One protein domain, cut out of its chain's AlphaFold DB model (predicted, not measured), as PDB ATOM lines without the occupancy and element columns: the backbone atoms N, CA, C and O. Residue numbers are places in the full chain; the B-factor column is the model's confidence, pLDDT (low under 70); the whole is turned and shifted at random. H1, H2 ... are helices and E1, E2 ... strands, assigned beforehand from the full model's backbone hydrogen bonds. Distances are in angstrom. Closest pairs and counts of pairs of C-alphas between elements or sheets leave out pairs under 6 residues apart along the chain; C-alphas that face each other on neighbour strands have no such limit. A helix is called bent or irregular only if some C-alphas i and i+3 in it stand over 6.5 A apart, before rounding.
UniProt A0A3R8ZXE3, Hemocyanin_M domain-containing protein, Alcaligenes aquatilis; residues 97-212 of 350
ATOM      1  N   ILE A  97     -51.525  35.374 -26.596       64.44
ATOM      2  CA  ILE A  97     -51.965  36.754 -26.377       64.44
ATOM      3  C   ILE A  97     -52.744  36.886 -25.062       64.44
ATOM      4  O   ILE A  97     -52.647  37.922 -24.402       64.44
ATOM      5  N   GLN A  98     -53.464  35.840 -24.637       67.88
ATOM      6  CA  GLN A  98     -54.200  35.841 -23.368       67.88
ATOM      7  C   GLN A  98     -53.300  36.067 -22.142       67.88
ATOM      8  O   GLN A  98     -53.743  36.703 -21.184       67.88
ATOM      9  N   ASP A  99     -52.040  35.625 -22.182       67.62
ATOM     10  CA  ASP A  99     -51.086  35.814 -21.081       67.62
ATOM     11  C   ASP A  99     -50.546  37.253 -21.022       67.62
ATOM     12  O   ASP A  99     -50.062  37.703 -19.983       67.62
ATOM     13  N   ILE A 100     -50.661  38.004 -22.123       67.75
ATOM     14  CA  ILE A 100     -50.099  39.352 -22.293       67.75
ATOM     15  C   ILE A 100     -51.165  40.444 -22.086       67.75
ATOM     16  O   ILE A 100     -50.841  41.529 -21.599       67.75
ATOM     17  N   GLU A 101     -52.442  40.183 -22.391       77.12
ATOM     18  CA  GLU A 101     -53.527  41.179 -22.281       77.12
ATOM     19  C   GLU A 101     -53.696  41.809 -20.878       77.12
ATOM     20  O   GLU A 101     -53.850  43.035 -20.797       77.12
ATOM     21  N   PRO A 102     -53.618  41.064 -19.754       78.62
ATOM     22  CA  PRO A 102     -53.733  41.662 -18.422       78.62
ATOM     23  C   PRO A 102     -52.588  42.631 -18.112       78.62
ATOM     24  O   PRO A 102     -52.798  43.681 -17.502       78.62
ATOM     25  N   TRP A 103     -51.373  42.301 -18.551       71.31
ATOM     26  CA  TRP A 103     -50.198  43.151 -18.371       71.31
ATOM     27  C   TRP A 103     -50.263  44.378 -19.266       71.31
ATOM     28  O   TRP A 103     -50.017  45.486 -18.798       71.31
ATOM     29  N   ARG A 104     -50.699  44.205 -20.515       78.25
ATOM     30  CA  ARG A 104     -50.947  45.307 -21.443       78.25
ATOM     31  C   ARG A 104     -51.927  46.323 -20.860       78.25
ATOM     32  O   ARG A 104     -51.637  47.514 -20.892       78.25
ATOM     33  N   ALA A 105     -53.052  45.876 -20.303       78.69
ATOM     34  CA  ALA A 105     -54.032  46.772 -19.691       78.69
ATOM     35  C   ALA A 105     -53.438  47.563 -18.512       78.69
ATOM     36  O   ALA A 105     -53.605  48.777 -18.449       78.69
ATOM     37  N   ARG A 106     -52.686  46.895 -17.625       74.06
ATOM     38  CA  ARG A 106     -52.039  47.532 -16.463       74.06
ATOM     39  C   ARG A 106     -50.946  48.525 -16.863       74.06
ATOM     40  O   ARG A 106     -50.829  49.574 -16.241       74.06
ATOM     41  N   ILE A 107     -50.167  48.214 -17.898       77.06
ATOM     42  CA  ILE A 107     -49.131  49.111 -18.428       77.06
ATOM     43  C   ILE A 107     -49.778  50.346 -19.068       77.06
ATOM     44  O   ILE A 107     -49.349  51.461 -18.795       77.06
ATOM     45  N   MET A 108     -50.834  50.169 -19.870       79.19
ATOM     46  CA  MET A 108     -51.553  51.289 -20.488       79.19
ATOM     47  C   MET A 108     -52.209  52.196 -19.441       79.19
ATOM     48  O   MET A 108     -52.095  53.412 -19.536       79.19
ATOM     49  N   GLU A 109     -52.831  51.621 -18.410       81.88
ATOM     50  CA  GLU A 109     -53.412  52.382 -17.301       81.88
ATOM     51  C   GLU A 109     -52.347  53.174 -16.526       81.88
ATOM     52  O   GLU A 109     -52.551  54.348 -16.223       81.88
ATOM     53  N   ALA A 110     -51.191  52.565 -16.250       74.81
ATOM     54  CA  ALA A 110     -50.085  53.248 -15.587       74.81
ATOM     55  C   ALA A 110     -49.542  54.425 -16.410       74.81
ATOM     56  O   ALA A 110     -49.289  55.496 -15.855       74.81
ATOM     57  N   ILE A 111     -49.394  54.241 -17.726       77.44
ATOM     58  CA  ILE A 111     -48.957  55.293 -18.652       77.44
ATOM     59  C   ILE A 111     -49.987  56.430 -18.697       77.44
ATOM     60  O   ILE A 111     -49.606  57.591 -18.575       77.44
ATOM     61  N   ASP A 112     -51.280  56.113 -18.808       81.56
ATOM     62  CA  ASP A 112     -52.356  57.112 -18.871       81.56
ATOM     63  C   ASP A 112     -52.475  57.935 -17.576       81.56
ATOM     64  O   ASP A 112     -52.798  59.125 -17.614       81.56
ATOM     65  N   LEU A 113     -52.221  57.312 -16.422       81.00
ATOM     66  CA  LEU A 113     -52.250  57.971 -15.114       81.00
ATOM     67  C   LEU A 113     -50.938  58.695 -14.772       81.00
ATOM     68  O   LEU A 113     -50.928  59.528 -13.864       81.00
ATOM     69  N   GLY A 114     -49.840  58.382 -15.466       78.44
ATOM     70  CA  GLY A 114     -48.502  58.898 -15.165       78.44
ATOM     71  C   GLY A 114     -47.931  58.396 -13.832       78.44
ATOM     72  O   GLY A 114     -47.001  58.990 -13.290       78.44
ATOM     73  N   THR A 115     -48.490  57.324 -13.267       79.31
ATOM     74  CA  THR A 115     -48.064  56.750 -11.984       79.31
ATOM     75  C   THR A 115     -48.223  55.237 -11.996       79.31
ATOM     76  O   THR A 115     -49.251  54.736 -12.449       79.31
ATOM     77  N   ILE A 116     -47.264  54.514 -11.423       78.00
ATOM     78  CA  ILE A 116     -47.402  53.089 -11.106       78.00
ATOM     79  C   ILE A 116     -47.610  52.897  -9.603       78.00
ATOM     80  O   ILE A 116     -47.209  53.739  -8.802       78.00
ATOM     81  N   ILE A 117     -48.179  51.757  -9.221       76.62
ATOM     82  CA  ILE A 117     -48.189  51.281  -7.835       76.62
ATOM     83  C   ILE A 117     -47.128  50.186  -7.742       76.62
ATOM     84  O   ILE A 117     -47.217  49.192  -8.469       76.62
ATOM     85  N   ASP A 118     -46.117  50.377  -6.897       73.19
ATOM     86  CA  ASP A 118     -45.067  49.378  -6.690       73.19
ATOM     87  C   ASP A 118     -45.558  48.160  -5.875       73.19
ATOM     88  O   ASP A 118     -46.713  48.080  -5.442       73.19
ATOM     89  N   SER A 119     -44.675  47.182  -5.659       68.31
ATOM     90  CA  SER A 119     -44.968  45.976  -4.868       68.31
ATOM     91  C   SER A 119     -45.306  46.253  -3.398       68.31
ATOM     92  O   SER A 119     -45.844  45.376  -2.723       68.31
ATOM     93  N   GLU A 120     -44.996  47.448  -2.899       76.94
ATOM     94  CA  GLU A 120     -45.228  47.900  -1.526       76.94
ATOM     95  C   GLU A 120     -46.511  48.747  -1.412       76.94
ATOM     96  O   GLU A 120     -46.922  49.121  -0.311       76.94
ATOM     97  N   GLY A 121     -47.199  48.995  -2.534       75.69
ATOM     98  CA  GLY A 121     -48.433  49.776  -2.597       75.69
ATOM     99  C   GLY A 121     -48.208  51.287  -2.692       75.69
ATOM    100  O   GLY A 121     -49.151  52.055  -2.483       75.69
ATOM    101  N   VAL A 122     -46.985  51.732  -2.985       77.94
ATOM    102  CA  VAL A 122     -46.615  53.146  -3.084       77.94
ATOM    103  C   VAL A 122     -46.777  53.635  -4.524       77.94
ATOM    104  O   VAL A 122     -46.377  52.967  -5.476       77.94
ATOM    105  N   ASN A 123     -47.357  54.829  -4.685       78.81
ATOM    106  CA  ASN A 123     -47.438  55.498  -5.983       78.81
ATOM    107  C   ASN A 123     -46.065  56.051  -6.381       78.81
ATOM    108  O   ASN A 123     -45.573  56.994  -5.756       78.81
ATOM    109  N   VAL A 124     -45.489  55.519  -7.454       77.50
ATOM    110  CA  VAL A 124     -44.267  56.027  -8.083       77.50
ATOM    111  C   VAL A 124     -44.658  56.765  -9.359       77.50
ATOM    112  O   VAL A 124     -45.386  56.238 -10.196       77.50
ATOM    113  N   THR A 125     -44.210  58.009  -9.502       79.31
ATOM    114  CA  THR A 125     -44.506  58.841 -10.677       79.31
ATOM    115  C   THR A 125     -43.654  58.399 -11.863       79.31
ATOM    116  O   THR A 125     -42.448  58.207 -11.723       79.31
ATOM    117  N   LEU A 126     -44.277  58.252 -13.029       73.62
ATOM    118  CA  LEU A 126     -43.584  58.073 -14.298       73.62
ATOM    119  C   LEU A 126     -43.162  59.465 -14.776       73.62
ATOM    120  O   LEU A 126     -43.976  60.202 -15.329       73.62
ATOM    121  N   ASP A 127     -41.923  59.867 -14.491       73.06
ATOM    122  CA  ASP A 127     -41.403  61.117 -15.047       73.06
ATOM    123  C   ASP A 127     -41.167  60.990 -16.564       73.06
ATOM    124  O   ASP A 127     -40.923  59.904 -17.094       73.06
ATOM    125  N   GLU A 128     -41.279  62.109 -17.280       60.38
ATOM    126  CA  GLU A 128     -41.253  62.126 -18.748       60.38
ATOM    127  C   GLU A 128     -39.837  62.066 -19.348       60.38
ATOM    128  O   GLU A 128     -39.703  62.061 -20.571       60.38
ATOM    129  N   THR A 129     -38.765  62.086 -18.544       56.59
ATOM    130  CA  THR A 129     -37.431  62.433 -19.083       56.59
ATOM    131  C   THR A 129     -36.235  61.663 -18.546       56.59
ATOM    132  O   THR A 129     -35.204  61.707 -19.217       56.59
ATOM    133  N   GLU A 130     -36.322  60.968 -17.409       61.03
ATOM    134  CA  GLU A 130     -35.121  60.370 -16.809       61.03
ATOM    135  C   GLU A 130     -35.353  58.992 -16.167       61.03
ATOM    136  O   GLU A 130     -34.473  58.150 -16.271       61.03
ATOM    137  N   HIS A 131     -36.534  58.700 -15.606       74.31
ATOM    138  CA  HIS A 131     -36.783  57.433 -14.892       74.31
ATOM    139  C   HIS A 131     -38.028  56.670 -15.357       74.31
ATOM    140  O   HIS A 131     -38.195  55.502 -15.004       74.31
ATOM    141  N   GLY A 132     -38.919  57.286 -16.145       77.69
ATOM    142  CA  GLY A 132     -40.168  56.643 -16.574       77.69
ATOM    143  C   GLY A 132     -39.958  55.310 -17.305       77.69
ATOM    144  O   GLY A 132     -40.653  54.334 -17.020       77.69
ATOM    145  N   ILE A 133     -38.965  55.239 -18.200       82.31
ATOM    146  CA  ILE A 133     -38.645  54.018 -18.962       82.31
ATOM    147  C   ILE A 133     -38.102  52.922 -18.039       82.31
ATOM    148  O   ILE A 133     -38.524  51.775 -18.162       82.31
ATOM    149  N   ASP A 134     -37.249  53.265 -17.075       83.12
ATOM    150  CA  ASP A 134     -36.703  52.302 -16.111       83.12
ATOM    151  C   ASP A 134     -37.793  51.746 -15.194       83.12
ATOM    152  O   ASP A 134     -37.812  50.564 -14.857       83.12
ATOM    153  N   ILE A 135     -38.743  52.589 -14.800       83.06
ATOM    154  CA  ILE A 135     -39.881  52.179 -13.981       83.06
ATOM    155  C   ILE A 135     -40.783  51.202 -14.756       83.06
ATOM    156  O   ILE A 135     -41.210  50.184 -14.203       83.06
ATOM    157  N   VAL A 136     -41.034  51.459 -16.044       83.31
ATOM    158  CA  VAL A 136     -41.757  50.520 -16.921       83.31
ATOM    159  C   VAL A 136     -40.943  49.243 -17.150       83.31
ATOM    160  O   VAL A 136     -41.512  48.152 -17.121       83.31
ATOM    161  N   GLY A 137     -39.620  49.352 -17.300       86.19
ATOM    162  CA  GLY A 137     -38.697  48.221 -17.382       86.19
ATOM    163  C   GLY A 137     -38.841  47.286 -16.183       86.19
ATOM    164  O   GLY A 137     -39.087  46.098 -16.375       86.19
ATOM    165  N   LYS A 138     -38.842  47.834 -14.959       84.94
ATOM    166  CA  LYS A 138     -39.063  47.078 -13.711       84.94
ATOM    167  C   LYS A 138     -40.432  46.418 -13.665       84.94
ATOM    168  O   LYS A 138     -40.564  45.297 -13.177       84.94
ATOM    169  N   LEU A 139     -41.471  47.101 -14.141       84.31
ATOM    170  CA  LEU A 139     -42.822  46.543 -14.159       84.31
ATOM    171  C   LEU A 139     -42.923  45.336 -15.102       84.31
ATOM    172  O   LEU A 139     -43.553  44.343 -14.748       84.31
ATOM    173  N   ILE A 140     -42.304  45.422 -16.282       84.56
ATOM    174  CA  ILE A 140     -42.305  44.351 -17.284       84.56
ATOM    175  C   ILE A 140     -41.371  43.207 -16.876       84.56
ATOM    176  O   ILE A 140     -41.733  42.048 -17.043       84.56
ATOM    177  N   GLU A 141     -40.214  43.507 -16.291       85.19
ATOM    178  CA  GLU A 141     -39.300  42.508 -15.725       85.19
ATOM    179  C   GLU A 141     -40.001  41.638 -14.675       85.19
ATOM    180  O   GLU A 141     -39.895  40.415 -14.702       85.19
ATOM    181  N   ASN A 142     -40.800  42.270 -13.810       85.00
ATOM    182  CA  ASN A 142     -41.593  41.589 -12.787       85.00
ATOM    183  C   ASN A 142     -42.917  41.012 -13.313       85.00
ATOM    184  O   ASN A 142     -43.621  40.303 -12.584       85.00
ATOM    185  N   ALA A 143     -43.284  41.296 -14.566       77.62
ATOM    186  CA  ALA A 143     -44.358  40.584 -15.228       77.62
ATOM    187  C   ALA A 143     -43.833  39.182 -15.523       77.62
ATOM    188  O   ALA A 143     -42.939  39.010 -16.345       77.62
ATOM    189  N   ASN A 144     -44.349  38.183 -14.807       76.50
ATOM    190  CA  ASN A 144     -43.920  36.785 -14.857       76.50
ATOM    191  C   ASN A 144     -44.293  36.121 -16.205       76.50
ATOM    192  O   ASN A 144     -45.068  35.163 -16.248       76.50
ATOM    193  N   LEU A 145     -43.802  36.693 -17.306       80.81
ATOM    194  CA  LEU A 145     -44.095  36.344 -18.688       80.81
ATOM    195  C   LEU A 145     -43.350  35.064 -19.084       80.81
ATOM    196  O   LEU A 145     -42.265  34.787 -18.558       80.81
ATOM    197  N   PRO A 146     -43.894  34.289 -20.037       74.31
ATOM    198  CA  PRO A 146     -43.265  33.051 -20.463       74.31
ATOM    199  C   PRO A 146     -41.911  33.326 -21.116       74.31
ATOM    200  O   PRO A 146     -41.645  34.423 -21.610       74.31
ATOM    201  N   LEU A 147     -41.066  32.297 -21.163       75.00
ATOM    202  CA  LEU A 147     -39.798  32.329 -21.893       75.00
ATOM    203  C   LEU A 147     -38.847  33.466 -21.459       75.00
ATOM    204  O   LEU A 147     -38.115  34.004 -22.288       75.00
ATOM    205  N   ASN A 148     -38.894  33.867 -20.184       80.38
ATOM    206  CA  ASN A 148     -38.156  35.017 -19.642       80.38
ATOM    207  C   ASN A 148     -38.394  36.328 -20.422       80.38
ATOM    208  O   ASN A 148     -37.583  37.253 -20.359       80.38
ATOM    209  N   ALA A 149     -39.517  36.439 -21.144       81.50
ATOM    210  CA  ALA A 149     -39.809  37.594 -21.986       81.50
ATOM    211  C   ALA A 149     -39.931  38.893 -21.173       81.50
ATOM    212  O   ALA A 149     -39.567  39.953 -21.674       81.50
ATOM    213  N   GLY A 150     -40.380  38.806 -19.914       84.06
ATOM    214  CA  GLY A 150     -40.432  39.933 -18.980       84.06
ATOM    215  C   GLY A 150     -39.041  40.489 -18.699       84.06
ATOM    216  O   GLY A 150     -38.779  41.659 -18.970       84.06
ATOM    217  N   GLN A 151     -38.115  39.628 -18.267       86.94
ATOM    218  CA  GLN A 151     -36.712  39.991 -18.046       86.94
ATOM    219  C   GLN A 151     -36.052  40.540 -19.314       86.94
ATOM    220  O   GLN A 151     -35.385  41.571 -19.279       86.94
ATOM    221  N   ALA A 152     -36.251  39.869 -20.452       86.38
ATOM    222  CA  ALA A 152     -35.681  40.283 -21.726       86.38
ATOM    223  C   ALA A 152     -36.162  41.681 -22.145       86.38
ATOM    224  O   ALA A 152     -35.356  42.516 -22.561       86.38
ATOM    225  N   ALA A 153     -37.463  41.945 -22.002       85.69
ATOM    226  CA  ALA A 153     -38.060  43.239 -22.299       85.69
ATOM    227  C   ALA A 153     -37.639  44.324 -21.295       85.69
ATOM    228  O   ALA A 153     -37.383  45.450 -21.715       85.69
ATOM    229  N   GLY A 154     -37.492  43.990 -20.009       87.81
ATOM    230  CA  GLY A 154     -36.902  44.876 -19.001       87.81
ATOM    231  C   GLY A 154     -35.479  45.295 -19.380       87.81
ATOM    232  O   GLY A 154     -35.209  46.485 -19.519       87.81
ATOM    233  N   ASN A 155     -34.609  44.325 -19.683       88.31
ATOM    234  CA  ASN A 155     -33.221  44.549 -20.117       88.31
ATOM    235  C   ASN A 155     -33.118  45.417 -21.385       88.31
ATOM    236  O   ASN A 155     -32.204  46.239 -21.504       88.31
ATOM    237  N   LEU A 156     -34.064  45.266 -22.322       90.44
ATOM    238  CA  LEU A 156     -34.157  46.139 -23.495       90.44
ATOM    239  C   LEU A 156     -34.534  47.566 -23.104       90.44
ATOM    240  O   LEU A 156     -33.927  48.507 -23.603       90.44
ATOM    241  N   LEU A 157     -35.533  47.741 -22.237       89.31
ATOM    242  CA  LEU A 157     -35.994  49.067 -21.829       89.31
ATOM    243  C   LEU A 157     -34.927  49.830 -21.043       89.31
ATOM    244  O   LEU A 157     -34.686  50.991 -21.369       89.31
ATOM    245  N   TYR A 158     -34.244  49.180 -20.097       87.12
ATOM    246  CA  TYR A 158     -33.101  49.775 -19.394       87.12
ATOM    247  C   TYR A 158     -32.015  50.192 -20.380       87.12
ATOM    248  O   TYR A 158     -31.577  51.336 -20.397       87.12
ATOM    249  N   GLY A 159     -31.662  49.293 -21.299       88.50
ATOM    250  CA  GLY A 159     -30.691  49.587 -22.340       88.50
ATOM    251  C   GLY A 159     -31.062  50.759 -23.229       88.50
ATOM    252  O   GLY A 159     -30.203  51.568 -23.566       88.50
ATOM    253  N   VAL A 160     -32.332  50.870 -23.620       88.69
ATOM    254  CA  VAL A 160     -32.839  52.007 -24.393       88.69
ATOM    255  C   VAL A 160     -32.746  53.292 -23.574       88.69
ATOM    256  O   VAL A 160     -32.271  54.289 -24.112       88.69
ATOM    257  N   SER A 161     -33.134  53.264 -22.297       87.50
ATOM    258  CA  SER A 161     -33.007  54.395 -21.366       87.50
ATOM    259  C   SER A 161     -31.551  54.880 -21.284       87.50
ATOM    260  O   SER A 161     -31.253  56.029 -21.620       87.50
ATOM    261  N   ASP A 162     -30.619  53.964 -21.018       87.06
ATOM    262  CA  ASP A 162     -29.182  54.233 -20.897       87.06
ATOM    263  C   ASP A 162     -28.540  54.679 -22.221       87.06
ATOM    264  O   ASP A 162     -27.657  55.549 -22.261       87.06
ATOM    265  N   THR A 163     -28.978  54.094 -23.338       88.06
ATOM    266  CA  THR A 163     -28.503  54.432 -24.688       88.06
ATOM    267  C   THR A 163     -28.977  55.822 -25.088       88.06
ATOM    268  O   THR A 163     -28.177  56.604 -25.604       88.06
ATOM    269  N   VAL A 164     -30.246  56.161 -24.836       86.44
ATOM    270  CA  VAL A 164     -30.816  57.488 -25.110       86.44
ATOM    271  C   VAL A 164     -30.186  58.538 -24.200       86.44
ATOM    272  O   VAL A 164     -29.790  59.596 -24.695       86.44
ATOM    273  N   GLY A 165     -30.007  58.242 -22.910       83.00
ATOM    274  CA  GLY A 165     -29.293  59.106 -21.969       83.00
ATOM    275  C   GLY A 165     -27.862  59.388 -22.432       83.00
ATOM    276  O   GLY A 165     -27.448  60.546 -22.533       83.00
ATOM    277  N   SER A 166     -27.135  58.348 -22.847       86.12
ATOM    278  CA  SER A 166     -25.777  58.497 -23.384       86.12
ATOM    279  C   SER A 166     -25.734  59.227 -24.728       86.12
ATOM    280  O   SER A 166     -24.855  60.061 -24.948       86.12
ATOM    281  N   ALA A 167     -26.712  58.981 -25.605       85.50
ATOM    282  CA  ALA A 167     -26.828  59.650 -26.897       85.50
ATOM    283  C   ALA A 167     -27.212  61.129 -26.746       85.50
ATOM    284  O   ALA A 167     -26.784  61.956 -27.552       85.50
ATOM    285  N   ARG A 168     -27.947  61.508 -25.689       82.25
ATOM    286  CA  ARG A 168     -28.176  62.917 -25.326       82.25
ATOM    287  C   ARG A 168     -26.852  63.639 -25.079       82.25
ATOM    288  O   ARG A 168     -26.717  64.790 -25.492       82.25
ATOM    289  N   GLY A 169     -25.864  62.938 -24.519       79.31
ATOM    290  CA  GLY A 169     -24.483  63.400 -24.362       79.31
ATOM    291  C   GLY A 169     -23.789  63.816 -25.671       79.31
ATOM    292  O   GLY A 169     -22.821  64.570 -25.644       79.31
ATOM    293  N   LEU A 170     -24.285  63.372 -26.837       85.81
ATOM    294  CA  LEU A 170     -23.777  63.782 -28.158       85.81
ATOM    295  C   LEU A 170     -24.230  65.190 -28.557       85.81
ATOM    296  O   LEU A 170     -23.553  65.867 -29.329       85.81
ATOM    297  N   LEU A 171     -25.402  65.604 -28.076       84.19
ATOM    298  CA  LEU A 171     -26.007  66.902 -28.378       84.19
ATOM    299  C   LEU A 171     -25.810  67.899 -27.235       84.19
ATOM    300  O   LEU A 171     -25.822  69.109 -27.456       84.19
ATOM    301  N   HIS A 172     -25.640  67.393 -26.016       80.75
ATOM    302  CA  HIS A 172     -25.464  68.171 -24.807       80.75
ATOM    303  C   HIS A 172     -24.192  67.714 -24.100       80.75
ATOM    304  O   HIS A 172     -24.096  66.554 -23.722       80.75
ATOM    305  N   ASN A 173     -23.229  68.620 -23.908       74.56
ATOM    306  CA  ASN A 173     -22.013  68.296 -23.166       74.56
ATOM    307  C   ASN A 173     -22.379  67.902 -21.734       74.56
ATOM    308  O   ASN A 173     -22.736  68.756 -20.923       74.56
ATOM    309  N   ASP A 174     -22.265  66.614 -21.448       78.06
ATOM    310  CA  ASP A 174     -22.494  66.043 -20.133       78.06
ATOM    311  C   ASP A 174     -21.142  65.822 -19.433       78.06
ATOM    312  O   ASP A 174     -20.341  65.002 -19.894       78.06
ATOM    313  N   PRO A 175     -20.856  66.524 -18.319       81.69
ATOM    314  CA  PRO A 175     -19.643  66.306 -17.533       81.69
ATOM    315  C   PRO A 175     -19.484  64.869 -17.018       81.69
ATOM    316  O   PRO A 175     -18.362  64.447 -16.749       81.69
ATOM    317  N   ASN A 176     -20.587  64.128 -16.882       79.81
ATOM    318  CA  ASN A 176     -20.599  62.750 -16.396       79.81
ATOM    319  C   ASN A 176     -20.437  61.718 -17.522       79.81
ATOM    320  O   ASN A 176     -20.159  60.555 -17.240       79.81
ATOM    321  N   ASN A 177     -20.553  62.129 -18.789       80.00
ATOM    322  CA  ASN A 177     -20.385  61.265 -19.955       80.00
ATOM    323  C   ASN A 177     -19.400  61.889 -20.963       80.00
ATOM    324  O   ASN A 177     -19.806  62.400 -22.009       80.00
ATOM    325  N   PRO A 178     -18.086  61.855 -20.668       82.56
ATOM    326  CA  PRO A 178     -17.066  62.504 -21.493       82.56
ATOM    327  C   PRO A 178     -16.873  61.857 -22.874       82.56
ATOM    328  O   PRO A 178     -16.327  62.498 -23.769       82.56
ATOM    329  N   ASN A 179     -17.309  60.605 -23.061       88.50
ATOM    330  CA  ASN A 179     -17.174  59.854 -24.313       88.50
ATOM    331  C   ASN A 179     -18.541  59.327 -24.790       88.50
ATOM    332  O   ASN A 179     -18.744  58.112 -24.838       88.50
ATOM    333  N   PRO A 180     -19.472  60.210 -25.190       83.62
ATOM    334  CA  PRO A 180     -20.870  59.845 -25.415       83.62
ATOM    335  C   PRO A 180     -21.067  58.775 -26.495       83.62
ATOM    336  O   PRO A 180     -21.901  57.898 -26.328       83.62
ATOM    337  N   ILE A 181     -20.246  58.763 -27.555       89.38
ATOM    338  CA  ILE A 181     -20.303  57.713 -28.591       89.38
ATOM    339  C   ILE A 181     -19.966  56.335 -28.005       89.38
ATOM    340  O   ILE A 181     -20.630  55.355 -28.330       89.38
ATOM    341  N   SER A 182     -18.942  56.258 -27.147       85.38
ATOM    342  CA  SER A 182     -18.519  54.996 -26.530       85.38
ATOM    343  C   SER A 182     -19.591  54.483 -25.581       85.38
ATOM    344  O   SER A 182     -19.985  53.331 -25.696       85.38
ATOM    345  N   SER A 183     -20.115  55.351 -24.716       86.25
ATOM    346  CA  SER A 183     -21.158  55.000 -23.749       86.25
ATOM    347  C   SER A 183     -22.454  54.569 -24.443       86.25
ATOM    348  O   SER A 183     -23.060  53.575 -24.060       86.25
ATOM    349  N   THR A 184     -22.857  55.242 -25.529       86.38
ATOM    350  CA  THR A 184     -24.017  54.826 -26.338       86.38
ATOM    351  C   THR A 184     -23.815  53.436 -26.939       86.38
ATOM    352  O   THR A 184     -24.734  52.623 -26.905       86.38
ATOM    353  N   LEU A 185     -22.634  53.147 -27.492       87.25
ATOM    354  CA  LEU A 185     -22.343  51.824 -28.049       87.25
ATOM    355  C   LEU A 185     -22.275  50.748 -26.961       87.25
ATOM    356  O   LEU A 185     -22.792  49.652 -27.161       87.25
ATOM    357  N   GLU A 186     -21.649  51.047 -25.829       83.62
ATOM    358  CA  GLU A 186     -21.518  50.134 -24.694       83.62
ATOM    359  C   GLU A 186     -22.887  49.775 -24.114       83.62
ATOM    360  O   GLU A 186     -23.199  48.595 -23.992       83.62
ATOM    361  N   ASN A 187     -23.756  50.761 -23.885       86.88
ATOM    362  CA  ASN A 187     -25.107  50.521 -23.376       86.88
ATOM    363  C   ASN A 187     -25.971  49.753 -24.383       86.88
ATOM    364  O   ASN A 187     -26.675  48.816 -24.007       86.88
ATOM    365  N   LEU A 188     -25.875  50.080 -25.677       89.00
ATOM    366  CA  LEU A 188     -26.611  49.373 -26.724       89.00
ATOM    367  C   LEU A 188     -26.165  47.908 -26.841       89.00
ATOM    368  O   LEU A 188     -26.994  47.000 -26.914       89.00
ATOM    369  N   THR A 189     -24.853  47.667 -26.880       78.44
ATOM    370  CA  THR A 189     -24.297  46.313 -27.024       78.44
ATOM    371  C   THR A 189     -24.452  45.492 -25.748       78.44
ATOM    372  O   THR A 189     -24.782  44.311 -25.834       78.44
ATOM    373  N   GLY A 190     -24.290  46.111 -24.579       79.25
ATOM    374  CA  GLY A 190     -24.520  45.505 -23.273       79.25
ATOM    375  C   GLY A 190     -25.984  45.127 -23.061       79.25
ATOM    376  O   GLY A 190     -26.262  44.008 -22.641       79.25
ATOM    377  N   SER A 191     -26.925  45.995 -23.441       87.12
ATOM    378  CA  SER A 191     -28.357  45.677 -23.417       87.12
ATOM    379  C   SER A 191     -28.710  44.546 -24.371       87.12
ATOM    380  O   SER A 191     -29.386  43.604 -23.971       87.12
ATOM    381  N   LEU A 192     -28.202  44.575 -25.609       86.38
ATOM    382  CA  LEU A 192     -28.428  43.484 -26.555       86.38
ATOM    383  C   LEU A 192     -27.883  42.155 -26.016       86.38
ATOM    384  O   LEU A 192     -28.554  41.130 -26.133       86.38
ATOM    385  N   ALA A 193     -26.699  42.174 -25.400       73.19
ATOM    386  CA  ALA A 193     -26.125  41.008 -24.746       73.19
ATOM    387  C   ALA A 193     -27.002  40.533 -23.580       73.19
ATOM    388  O   ALA A 193     -27.350  39.362 -23.549       73.19
ATOM    389  N   ALA A 194     -27.429  41.422 -22.681       79.56
ATOM    390  CA  ALA A 194     -28.260  41.091 -21.523       79.56
ATOM    391  C   ALA A 194     -29.667  40.600 -21.904       79.56
ATOM    392  O   ALA A 194     -30.227  39.721 -21.254       79.56
ATOM    393  N   THR A 195     -30.267  41.144 -22.961       85.50
ATOM    394  CA  THR A 195     -31.548  40.671 -23.497       85.50
ATOM    395  C   THR A 195     -31.392  39.325 -24.182       85.50
ATOM    396  O   THR A 195     -32.211  38.432 -23.968       85.50
ATOM    397  N   SER A 196     -30.354  39.168 -25.007       74.25
ATOM    398  CA  SER A 196     -30.040  37.884 -25.627       74.25
ATOM    399  C   SER A 196     -29.774  36.833 -24.558       74.25
ATOM    400  O   SER A 196     -30.234  35.708 -24.692       74.25
ATOM    401  N   ASP A 197     -29.079  37.197 -23.487       78.50
ATOM    402  CA  ASP A 197     -28.833  36.326 -22.349       78.50
ATOM    403  C   ASP A 197     -30.144  35.950 -21.657       78.50
ATOM    404  O   ASP A 197     -30.455  34.774 -21.564       78.50
ATOM    405  N   ALA A 198     -31.002  36.911 -21.310       82.12
ATOM    406  CA  ALA A 198     -32.300  36.632 -20.687       82.12
ATOM    407  C   ALA A 198     -33.201  35.708 -21.528       82.12
ATOM    408  O   ALA A 198     -33.881  34.838 -20.983       82.12
ATOM    409  N   LEU A 199     -33.196  35.864 -22.857       79.12
ATOM    410  CA  LEU A 199     -33.954  35.000 -23.767       79.12
ATOM    411  C   LEU A 199     -33.358  33.591 -23.882       79.12
ATOM    412  O   LEU A 199     -34.097  32.648 -24.169       79.12
ATOM    413  N   LEU A 200     -32.046  33.439 -23.704       74.75
ATOM    414  CA  LEU A 200     -31.323  32.205 -24.019       74.75
ATOM    415  C   LEU A 200     -30.844  31.423 -22.786       74.75
ATOM    416  O   LEU A 200     -30.677  30.209 -22.890       74.75
ATOM    417  N   HIS A 201     -30.650  32.067 -21.637       70.62
ATOM    418  CA  HIS A 201     -30.156  31.467 -20.397       70.62
ATOM    419  C   HIS A 201     -31.274  31.083 -19.414       70.62
ATOM    420  O   HIS A 201     -32.400  31.575 -19.459       70.62
ATOM    421  N   ASP A 202     -30.924  30.130 -18.543       56.84
ATOM    422  CA  ASP A 202     -31.613  29.725 -17.314       56.84
ATOM    423  C   ASP A 202     -33.125  29.480 -17.389       56.84
ATOM    424  O   ASP A 202     -33.931  30.183 -16.794       56.84
ATOM    425  N   SER A 203     -33.502  28.324 -17.947       55.66
ATOM    426  CA  SER A 203     -34.837  27.695 -17.795       55.66
ATOM    427  C   SER A 203     -35.892  28.050 -18.844       55.66
ATOM    428  O   SER A 203     -37.029  27.591 -18.743       55.66
ATOM    429  N   ASN A 204     -35.536  28.793 -19.891       63.19
ATOM    430  CA  ASN A 204     -36.447  29.025 -21.006       63.19
ATOM    431  C   ASN A 204     -36.614  27.760 -21.887       63.19
ATOM    432  O   ASN A 204     -35.645  27.054 -22.172       63.19
ATOM    433  N   GLN A 205     -37.826  27.500 -22.394       62.66
ATOM    434  CA  GLN A 205     -38.137  26.430 -23.357       62.66
ATOM    435  C   GLN A 205     -37.384  26.551 -24.697       62.66
ATOM    436  O   GLN A 205     -37.485  25.651 -25.529       62.66
ATOM    437  N   LEU A 206     -36.620  27.630 -24.913       64.38
ATOM    438  CA  LEU A 206     -35.709  27.802 -26.050       64.38
ATOM    439  C   LEU A 206     -34.330  27.142 -25.845       64.38
ATOM    440  O   LEU A 206     -33.625  26.898 -26.826       64.38
ATOM    441  N   GLN A 207     -33.962  26.771 -24.611       64.44
ATOM    442  CA  GLN A 207     -32.704  26.070 -24.309       64.44
ATOM    443  C   GLN A 207     -32.487  24.785 -25.135       64.44
ATOM    444  O   GLN A 207     -31.389  24.589 -25.654       64.44
ATOM    445  N   PRO A 208     -33.496  23.922 -25.366       59.50
ATOM    446  CA  PRO A 208     -33.330  22.730 -26.198       59.50
ATOM    447  C   PRO A 208     -33.017  23.031 -27.673       59.50
ATOM    448  O   PRO A 208     -32.487  22.157 -28.365       59.50
ATOM    449  N   LEU A 209     -33.343  24.241 -28.157       62.59
ATOM    450  CA  LEU A 209     -33.106  24.676 -29.537       62.59
ATOM    451  C   LEU A 209     -31.676  25.210 -29.739       62.59
ATOM    452  O   LEU A 209     -31.127  25.044 -30.827       62.59
ATOM    453  N   LEU A 210     -31.055  25.793 -28.700       57.75
ATOM    454  CA  LEU A 210     -29.705  26.386 -28.759       57.75
ATOM    455  C   LEU A 210     -28.614  25.590 -28.020       57.75
ATOM    456  O   LEU A 210     -27.444  25.626 -28.409       57.75
ATOM    457  N   GLY A 211     -28.994  24.764 -27.041       51.47
ATOM    458  CA  GLY A 211     -28.131  23.762 -26.409       51.47
ATOM    459  C   GLY A 211     -27.574  22.730 -27.396       51.47
ATOM    460  O   GLY A 211     -26.645  22.004 -27.059       51.47
ATOM    461  N   ALA A 212     -28.080  22.714 -28.634       50.81
ATOM    462  CA  ALA A 212     -27.568  21.933 -29.750       50.81
ATOM    463  C   ALA A 212     -26.187  22.378 -30.275       50.81
ATOM    464  O   ALA A 212     -25.585  21.602 -31.012       50.81
TER     465      ALA A 212
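What this domain is: This is residues 97 to 212 of the 350 residues of the protein "Hemocyanin_M domain-containing protein" of Alcaligenes aquatilis (UniProt A0A3R8ZXE3). Four helices, H1, H2, H3 and H4, lie side by side in a flat row, each running opposite to the one before, with H1 set loosely at one edge. The small hairpin E1 E2 sits by the end of H1 and the start of H2, and short H5 lies beyond the end of H4. The printed part has 116 residues, mostly helix, with five named helices and two antiparallel named strands in the order H1 E1 E2 H2 H3 H4 H5. It is only just loose, close to compact, with a radius of gyration of the C-alphas of 16.2 A and spans of 45 by 43 by 23 A.

How they stand to each other: H1, residues 97 to 113, and H2, residues 132 to 141, are close but not clearly touching, with closest C-alphas Ile 107 and Val 136 at 7.7 A. The hairpin of E1, residues 115 to 117, and E2, residues 123 to 125, has N 116 and O 124 within hydrogen-bond range at 2.8 A. H2 touches residues 149 to 161 alone of H3, residues 146 to 171, opposite ways at a shallow tilt of 18 degrees; the closest C-alphas, Gly 137 and Gly 154, are 4.1 A apart. H3 touches H4, residues 180 to 200, opposite ways at a shallow tilt of 3 degrees; the closest C-alphas, Ala 152 and Thr 195, are 4.5 A apart. H4 and H5, residues 207 to 210, are close but not clearly touching, with the C-alphas of Leu 200 and Gln 207 closest at 6.3 A. Every O i to N i+4 pair is within hydrogen-bond range in H2 and H4, against 11 of 13 in H1 and 18 of 22 in H3; H5 is too short for such a pair.

Where its parts are: H1 begins at C-alpha 97 (-51.965, 36.754, -26.377) and is 24.0 A long, only just irregular, with C-alphas 99 and 102 6.9 A apart. H2 is 14.2 A long. H3 spans 38.8 A and is irregular, with C-alphas 147 and 150 8.2 A apart. H4, 29.6 A long, ends at C-alpha 200 (-31.323, 32.205, -24.019).

The domain as a whole: The C-alphas farthest apart, of Asn 173 and Ala 212, are 47.2 A apart. The printed part has no cut and no long link. The model's pLDDT is under 70 at residues 97 to 100, 119, 128 to 130 and 202 to 212.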